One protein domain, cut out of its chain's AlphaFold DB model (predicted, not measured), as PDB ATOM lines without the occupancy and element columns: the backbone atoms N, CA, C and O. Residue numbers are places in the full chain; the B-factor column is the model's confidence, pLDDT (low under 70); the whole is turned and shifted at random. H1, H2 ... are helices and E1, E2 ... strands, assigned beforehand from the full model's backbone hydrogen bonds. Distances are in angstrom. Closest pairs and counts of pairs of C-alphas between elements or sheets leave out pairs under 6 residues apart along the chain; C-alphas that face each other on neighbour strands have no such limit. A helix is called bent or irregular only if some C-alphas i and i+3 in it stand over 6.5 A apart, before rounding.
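This is residues 126 to 181 of the 201 residues of the protein "PAS domain-containing protein" of Flavobacteriales bacterium (UniProt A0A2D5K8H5). Three separate helices and a small two-stranded hairpin make a loose chain of parts: H2 lies in the middle with its first residue, Phe 156, near the hairpin of E1 and E2, H1 lies off to one side beyond E2, and H3 folds back from H2 as an open V, with residues 173 to 181, of which 173 to 179 belong to H3, sticking out as a free arm. The printed part has 56 residues, in the order E1, E2, H1, H2, H3; the two strands are antiparallel and the class is mostly helix. It is only just loose, close to compact, with a radius of gyration of the C-alphas of 12.5 A and spans of 34 by 28 by 17 A.

Find C-alpha 126 at (96.018, -11.235, -238.893), where E1, residues 126 to 128, begins its 6.5 A. E2, residues 133 to 136, covers 9.9 A. H1, residues 138 to 144, covers 10.3 A, and H2, residues 156 to 162, covers 10.2 A. H3, residues 165 to 179, runs 21.7 A to C-alpha 179 at (103.991, -24.199, -238.609); it is only just irregular, with C-alphas 166 and 169 6.7 A apart.

Look first at hairpin E1 and E2, antiparallel at 170 degrees, where N 128 and O 133 are 2.8 A apart, within hydrogen-bond range. The closest C-alphas of E2 and H2 are those of Ile 134 and Phe 156, 7.0 A apart. H1 is apart from H2 and H3. H2 and H3 are close but not clearly touching, closest at C-alphas of Ile 160 and Arg 168, 6.7 A. They run opposite ways at a shallow tilt of 33 degrees, only just short of steep. Every O i to N i+4 pair is within hydrogen-bond range in H1 and H2, and 9 of 11 in H3.

The C-alphas farthest apart, of Glu 149 and Asn 181, are 35.8 A apart. The printed part has no cut, and the link H1 to H2, 11 residues, is long. Look for pLDDT under 70 at residues 127 to 132, 153 to 156 and 179.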
ATOM      1  N   ASP A 126      94.616 -11.020-238.558       75.44
ATOM      2  CA  ASP A 126      96.018 -11.235-238.893       75.44
ATOM      3  C   ASP A 126      96.825 -11.219-237.598       75.44
ATOM      4  O   ASP A 126      96.623 -10.335-236.761       75.44
ATOM      5  N   TRP A 127      97.685 -12.216-237.409       68.88
ATOM      6  CA  TRP A 127      98.522 -12.327-236.223       68.88
ATOM      7  C   TRP A 127      99.983 -12.135-236.594       68.88
ATOM      8  O   TRP A 127     100.636 -13.017-237.148       68.88
ATOM      9  N   ASP A 128     100.503 -10.982-236.194       67.62
ATOM     10  CA  ASP A 128     101.923 -10.701-236.198       67.62
ATOM     11  C   ASP A 128     102.572 -11.377-234.983       67.62
ATOM     12  O   ASP A 128     102.462 -10.912-233.841       67.62
ATOM     13  N   ILE A 129     103.225 -12.511-235.238       66.50
ATOM     14  CA  ILE A 129     103.927 -13.304-234.223       66.50
ATOM     15  C   ILE A 129     105.126 -12.523-233.659       66.50
ATOM     16  O   ILE A 129     105.387 -12.596-232.456       66.50
ATOM     17  N   GLU A 130     105.842 -11.764-234.496       69.62
ATOM     18  CA  GLU A 130     107.041 -11.016-234.095       69.62
ATOM     19  C   GLU A 130     106.669  -9.753-233.315       69.62
ATOM     20  O   GLU A 130     107.163  -9.529-232.206       69.62
ATOM     21  N   GLY A 131     105.742  -8.962-233.857       63.50
ATOM     22  CA  GLY A 131     105.202  -7.760-233.223       63.50
ATOM     23  C   GLY A 131     104.188  -8.041-232.114       63.50
ATOM     24  O   GLY A 131     103.724  -7.099-231.469       63.50
ATOM     25  N   LYS A 132     103.857  -9.319-231.869       68.50
ATOM     26  CA  LYS A 132     102.893  -9.795-230.860       68.50
ATOM     27  C   LYS A 132     101.588  -9.011-230.914       68.50
ATOM     28  O   LYS A 132     101.108  -8.500-229.904       68.50
ATOM     29  N   SER A 133     101.042  -8.863-232.115       73.06
ATOM     30  CA  SER A 133      99.830  -8.085-232.328       73.06
ATOM     31  C   SER A 133      98.830  -8.855-233.172       73.06
ATOM     32  O   SER A 133      99.211  -9.576-234.086       73.06
ATOM     33  N   ILE A 134      97.545  -8.729-232.840       75.38
ATOM     34  CA  ILE A 134      96.471  -9.286-233.656       75.38
ATOM     35  C   ILE A 134      95.630  -8.133-234.170       75.38
ATOM     36  O   ILE A 134      95.121  -7.320-233.391       75.38
ATOM     37  N   TYR A 135      95.503  -8.075-235.484       79.38
ATOM     38  CA  TYR A 135      94.567  -7.216-236.175       79.38
ATOM     39  C   TYR A 135      93.222  -7.930-236.313       79.38
ATOM     40  O   TYR A 135      93.185  -9.106-236.657       79.38
ATOM     41  N   TRP A 136      92.127  -7.205-236.089       81.62
ATOM     42  CA  TRP A 136      90.754  -7.659-236.323       81.62
ATOM     43  C   TRP A 136      90.058  -6.639-237.226       81.62
ATOM     44  O   TRP A 136      90.125  -5.436-236.950       81.62
ATOM     45  N   ASN A 137      89.390  -7.094-238.287       80.81
ATOM     46  CA  ASN A 137      88.576  -6.214-239.132       80.81
ATOM     47  C   ASN A 137      87.240  -5.831-238.459       80.81
ATOM     48  O   ASN A 137      86.866  -6.386-237.422       80.81
ATOM     49  N   GLN A 138      86.488  -4.893-239.050       83.81
ATOM     50  CA  GLN A 138      85.237  -4.413-238.443       83.81
ATOM     51  C   GLN A 138      84.166  -5.504-238.298       83.81
ATOM     52  O   GLN A 138      83.437  -5.540-237.301       83.81
ATOM     53  N   ALA A 139      84.093  -6.429-239.257       81.31
ATOM     54  CA  ALA A 139      83.132  -7.526-239.234       81.31
ATOM     55  C   ALA A 139      83.319  -8.448-238.020       81.31
ATOM     56  O   ALA A 139      82.325  -8.886-237.439       81.31
ATOM     57  N   PHE A 140      84.554  -8.684-237.559       84.12
ATOM     58  CA  PHE A 140      84.785  -9.455-236.334       84.12
ATOM     59  C   PHE A 140      84.035  -8.870-235.132       84.12
ATOM     60  O   PHE A 140      83.327  -9.602-234.435       84.12
ATOM     61  N   TYR A 141      84.144  -7.560-234.897       86.25
ATOM     62  CA  TYR A 141      83.472  -6.893-233.776       86.25
ATOM     63  C   TYR A 141      81.947  -7.011-233.892       86.25
ATOM     64  O   TYR A 141      81.268  -7.356-232.924       86.25
ATOM     65  N   LYS A 142      81.409  -6.826-235.103       84.00
ATOM     66  CA  LYS A 142      79.972  -6.957-235.388       84.00
ATOM     67  C   LYS A 142      79.444  -8.378-235.133       84.00
ATOM     68  O   LYS A 142      78.394  -8.532-234.516       84.00
ATOM     69  N   LEU A 143      80.156  -9.411-235.590       81.38
ATOM     70  CA  LEU A 143      79.717 -10.813-235.501       81.38
ATOM     71  C   LEU A 143      79.899 -11.417-234.105       81.38
ATOM     72  O   LEU A 143      79.059 -12.196-233.638       81.38
ATOM     73  N   SER A 144      81.022 -11.091-233.460       82.56
ATOM     74  CA  SER A 144      81.387 -11.615-232.141       82.56
ATOM     75  C   SER A 144      80.683 -10.872-231.001       82.56
ATOM     76  O   SER A 144      80.462 -11.457-229.938       82.56
ATOM     77  N   GLY A 145      80.301  -9.612-231.230       84.88
ATOM     78  CA  GLY A 145      79.687  -8.721-230.246       84.88
ATOM     79  C   GLY A 145      80.688  -8.022-229.322       84.88
ATOM     80  O   GLY A 145      80.261  -7.223-228.492       84.88
ATOM     81  N   TYR A 146      81.989  -8.304-229.447       85.00
ATOM     82  CA  TYR A 146      83.024  -7.618-228.673       85.00
ATOM     83  C   TYR A 146      83.274  -6.221-229.228       85.00
ATOM     84  O   TYR A 146      83.360  -6.025-230.440       85.00
ATOM     85  N   LYS A 147      83.456  -5.249-228.339       86.75
ATOM     86  CA  LYS A 147      83.950  -3.919-228.691       86.75
ATOM     87  C   LYS A 147      85.470  -3.916-228.723       86.75
ATOM     88  O   LYS A 147      86.127  -4.675-228.014       86.75
ATOM     89  N   LYS A 148      86.047  -3.013-229.513       82.88
ATOM     90  CA  LYS A 148      87.503  -2.886-229.651       82.88
ATOM     91  C   LYS A 148      88.205  -2.637-228.318       82.88
ATOM     92  O   LYS A 148      89.311  -3.123-228.115       82.88
ATOM     93  N   GLU A 149      87.554  -1.919-227.412       84.56
ATOM     94  CA  GLU A 149      88.072  -1.582-226.086       84.56
ATOM     95  C   GLU A 149      88.056  -2.777-225.119       84.56
ATOM     96  O   GLU A 149      88.786  -2.771-224.132       84.56
ATOM     97  N   GLU A 150      87.249  -3.804-225.402       81.19
ATOM     98  CA  GLU A 150      87.139  -5.029-224.597       81.19
ATOM     99  C   GLU A 150      88.202  -6.072-224.973       81.19
ATOM    100  O   GLU A 150      88.384  -7.056-224.254       81.19
ATOM    101  N   ILE A 151      88.912  -5.862-226.089       79.88
ATOM    102  CA  ILE A 151      89.961  -6.759-226.571       79.88
ATOM    103  C   ILE A 151      91.327  -6.272-226.066       79.88
ATOM    104  O   ILE A 151      91.760  -5.171-226.425       79.88
ATOM    105  N   PRO A 152      92.058  -7.086-225.283       75.19
ATOM    106  CA  PRO A 152      93.435  -6.786-224.915       75.19
ATOM    107  C   PRO A 152      94.311  -6.644-226.166       75.19
ATOM    108  O   PRO A 152      94.277  -7.482-227.069       75.19
ATOM    109  N   LYS A 153      95.111  -5.575-226.236       63.94
ATOM    110  CA  LYS A 153      95.986  -5.332-227.389       63.94
ATOM    111  C   LYS A 153      97.001  -6.465-227.537       63.94
ATOM    112  O   LYS A 153      97.809  -6.681-226.641       63.94
ATOM    113  N   GLY A 154      96.979  -7.117-228.698       57.47
ATOM    114  CA  GLY A 154      98.006  -8.072-229.116       57.47
ATOM    115  C   GLY A 154      98.011  -9.419-228.402       57.47
ATOM    116  O   GLY A 154      99.001 -10.141-228.467       57.47
ATOM    117  N   ASP A 155      96.915  -9.784-227.738       66.56
ATOM    118  CA  ASP A 155      96.889 -11.008-226.947       66.56
ATOM    119  C   ASP A 155      96.296 -12.202-227.721       66.56
ATOM    120  O   ASP A 155      95.079 -12.381-227.805       66.56
ATOM    121  N   PHE A 156      97.167 -13.057-228.265       68.38
ATOM    122  CA  PHE A 156      96.780 -14.365-228.813       68.38
ATOM    123  C   PHE A 156      96.154 -15.279-227.748       68.38
ATOM    124  O   PHE A 156      95.255 -16.065-228.056       68.38
ATOM    125  N   GLU A 157      96.544 -15.141-226.476       71.88
ATOM    126  CA  GLU A 157      95.946 -15.911-225.383       71.88
ATOM    127  C   GLU A 157      94.487 -15.520-225.149       71.88
ATOM    128  O   GLU A 157      93.676 -16.368-224.770       71.88
ATOM    129  N   TRP A 158      94.126 -14.255-225.385       79.00
ATOM    130  CA  TRP A 158      92.736 -13.814-225.321       79.00
ATOM    131  C   TRP A 158      91.881 -14.535-226.363       79.00
ATOM    132  O   TRP A 158      90.842 -15.094-226.007       79.00
ATOM    133  N   TRP A 159      92.343 -14.621-227.614       77.56
ATOM    134  CA  TRP A 159      91.639 -15.381-228.651       77.56
ATOM    135  C   TRP A 159      91.518 -16.868-228.285       77.56
ATOM    136  O   TRP A 159      90.426 -17.430-228.373       77.56
ATOM    137  N   ILE A 160      92.583 -17.491-227.758       72.69
ATOM    138  CA  ILE A 160      92.524 -18.887-227.285       72.69
ATOM    139  C   ILE A 160      91.448 -19.068-226.202       72.69
ATOM    140  O   ILE A 160      90.727 -20.071-226.191       72.69
ATOM    141  N   LYS A 161      91.299 -18.103-225.286       77.75
ATOM    142  CA  LYS A 161      90.275 -18.150-224.227       77.75
ATOM    143  C   LYS A 161      88.851 -18.088-224.793       77.75
ATOM    144  O   LYS A 161      87.945 -18.654-224.169       77.75
ATOM    145  N   LEU A 162      88.650 -17.471-225.961       77.75
ATOM    146  CA  LEU A 162      87.353 -17.441-226.644       77.75
ATOM    147  C   LEU A 162      86.969 -18.779-227.271       77.75
ATOM    148  O   LEU A 162      85.776 -19.067-227.369       77.75
ATOM    149  N   LEU A 163      87.939 -19.597-227.675       75.75
ATOM    150  CA  LEU A 163      87.671 -20.927-228.219       75.75
ATOM    151  C   LEU A 163      86.975 -21.808-227.174       75.75
ATOM    152  O   LEU A 163      87.285 -21.745-225.974       75.75
ATOM    153  N   LYS A 164      86.058 -22.669-227.633       76.00
ATOM    154  CA  LYS A 164      85.513 -23.759-226.807       76.00
ATOM    155  C   LYS A 164      86.651 -24.649-226.301       76.00
ATOM    156  O   LYS A 164      87.608 -24.899-227.026       76.00
ATOM    157  N   GLU A 165      86.548 -25.138-225.065       78.00
ATOM    158  CA  GLU A 165      87.615 -25.939-224.438       78.00
ATOM    159  C   GLU A 165      87.985 -27.178-225.256       78.00
ATOM    160  O   GLU A 165      89.168 -27.474-225.412       78.00
ATOM    161  N   GLU A 166      86.982 -27.822-225.850       77.81
ATOM    162  CA  GLU A 166      87.122 -28.981-226.736       77.81
ATOM    163  C   GLU A 166      87.912 -28.662-228.020       77.81
ATOM    164  O   GLU A 166      88.642 -29.510-228.530       77.81
ATOM    165  N   ASP A 167      87.816 -27.425-228.521       74.06
ATOM    166  CA  ASP A 167      88.488 -26.982-229.747       74.06
ATOM    167  C   ASP A 167      89.941 -26.552-229.498       74.06
ATOM    168  O   ASP A 167      90.788 -26.713-230.379       74.06
ATOM    169  N   ARG A 168      90.261 -26.034-228.302       78.81
ATOM    170  CA  ARG A 168      91.578 -25.441-227.988       78.81
ATOM    171  C   ARG A 168      92.734 -26.395-228.262       78.81
ATOM    172  O   ARG A 168      93.705 -26.021-228.915       78.81
ATOM    173  N   LEU A 169      92.638 -27.617-227.741       76.88
ATOM    174  CA  LEU A 169      93.749 -28.569-227.751       76.88
ATOM    175  C   LEU A 169      94.000 -29.110-229.168       76.88
ATOM    176  O   LEU A 169      95.146 -29.163-229.607       76.88
ATOM    177  N   ARG A 170      92.919 -29.398-229.905       81.81
ATOM    178  CA  ARG A 170      92.946 -29.813-231.316       81.81
ATOM    179  C   ARG A 170      93.528 -28.725-232.219       81.81
ATOM    180  O   ARG A 170      94.440 -29.002-232.993       81.81
ATOM    181  N   LEU A 171      93.021 -27.493-232.109       75.25
ATOM    182  CA  LEU A 171      93.483 -26.359-232.916       75.25
ATOM    183  C   LEU A 171      94.958 -26.069-232.682       75.25
ATOM    184  O   LEU A 171      95.701 -25.890-233.638       75.25
ATOM    185  N   PHE A 172      95.385 -26.037-231.418       73.25
ATOM    186  CA  PHE A 172      96.761 -25.702-231.078       73.25
ATOM    187  C   PHE A 172      97.749 -26.769-231.558       73.25
ATOM    188  O   PHE A 172      98.815 -26.429-232.069       73.25
ATOM    189  N   GLN A 173      97.392 -28.052-231.445       76.50
ATOM    190  CA  GLN A 173      98.211 -29.138-231.980       76.50
ATOM    191  C   GLN A 173      98.347 -29.044-233.502       76.50
ATOM    192  O   GLN A 173      99.470 -29.003-233.999       76.50
ATOM    193  N   ASP A 174      97.236 -28.920-234.233       76.50
ATOM    194  CA  ASP A 174      97.279 -28.861-235.697       76.50
ATOM    195  C   ASP A 174      97.965 -27.584-236.218       76.50
ATOM    196  O   ASP A 174      98.707 -27.618-237.205       76.50
ATOM    197  N   PHE A 175      97.794 -26.465-235.512       71.19
ATOM    198  CA  PHE A 175      98.503 -25.218-235.785       71.19
ATOM    199  C   PHE A 175     100.021 -25.384-235.630       71.19
ATOM    200  O   PHE A 175     100.780 -25.058-236.544       71.19
ATOM    201  N   LEU A 176     100.479 -25.949-234.505       71.75
ATOM    202  CA  LEU A 176     101.903 -26.184-234.252       71.75
ATOM    203  C   LEU A 176     102.518 -27.181-235.237       71.75
ATOM    204  O   LEU A 176     103.651 -26.983-235.678       71.75
ATOM    205  N   GLU A 177     101.803 -28.253-235.573       79.00
ATOM    206  CA  GLU A 177     102.244 -29.213-236.587       79.00
ATOM    207  C   GLU A 177     102.355 -28.566-237.965       79.00
ATOM    208  O   GLU A 177     103.276 -28.873-238.725       79.00
ATOM    209  N   THR A 178     101.441 -27.649-238.282       74.12
ATOM    210  CA  THR A 178     101.438 -26.938-239.556       74.12
ATOM    211  C   THR A 178     102.593 -25.947-239.657       74.12
ATOM    212  O   THR A 178     103.328 -26.010-240.637       74.12
ATOM    213  N   ILE A 179     102.851 -25.138-238.626       67.88
ATOM    214  CA  ILE A 179     103.991 -24.199-238.609       67.88
ATOM    215  C   ILE A 179     105.339 -24.920-238.678       67.88
ATOM    216  O   ILE A 179     106.274 -24.445-239.319       67.88
ATOM    217  N   LYS A 180     105.468 -26.077-238.019       76.62
ATOM    218  CA  LYS A 180     106.717 -26.855-238.023       76.62
ATOM    219  C   LYS A 180     106.975 -27.574-239.343       76.62
ATOM    220  O   LYS A 180     108.072 -28.097-239.537       76.62
ATOM    221  N   ASN A 181     105.984 -27.650-240.229       77.06
ATOM    222  CA  ASN A 181     106.107 -28.348-241.493       77.06
ATOM    223  C   ASN A 181     106.431 -27.356-242.622       77.06
ATOM    224  O   ASN A 181     105.520 -26.715-243.138       77.06
TER     225      ASN A 181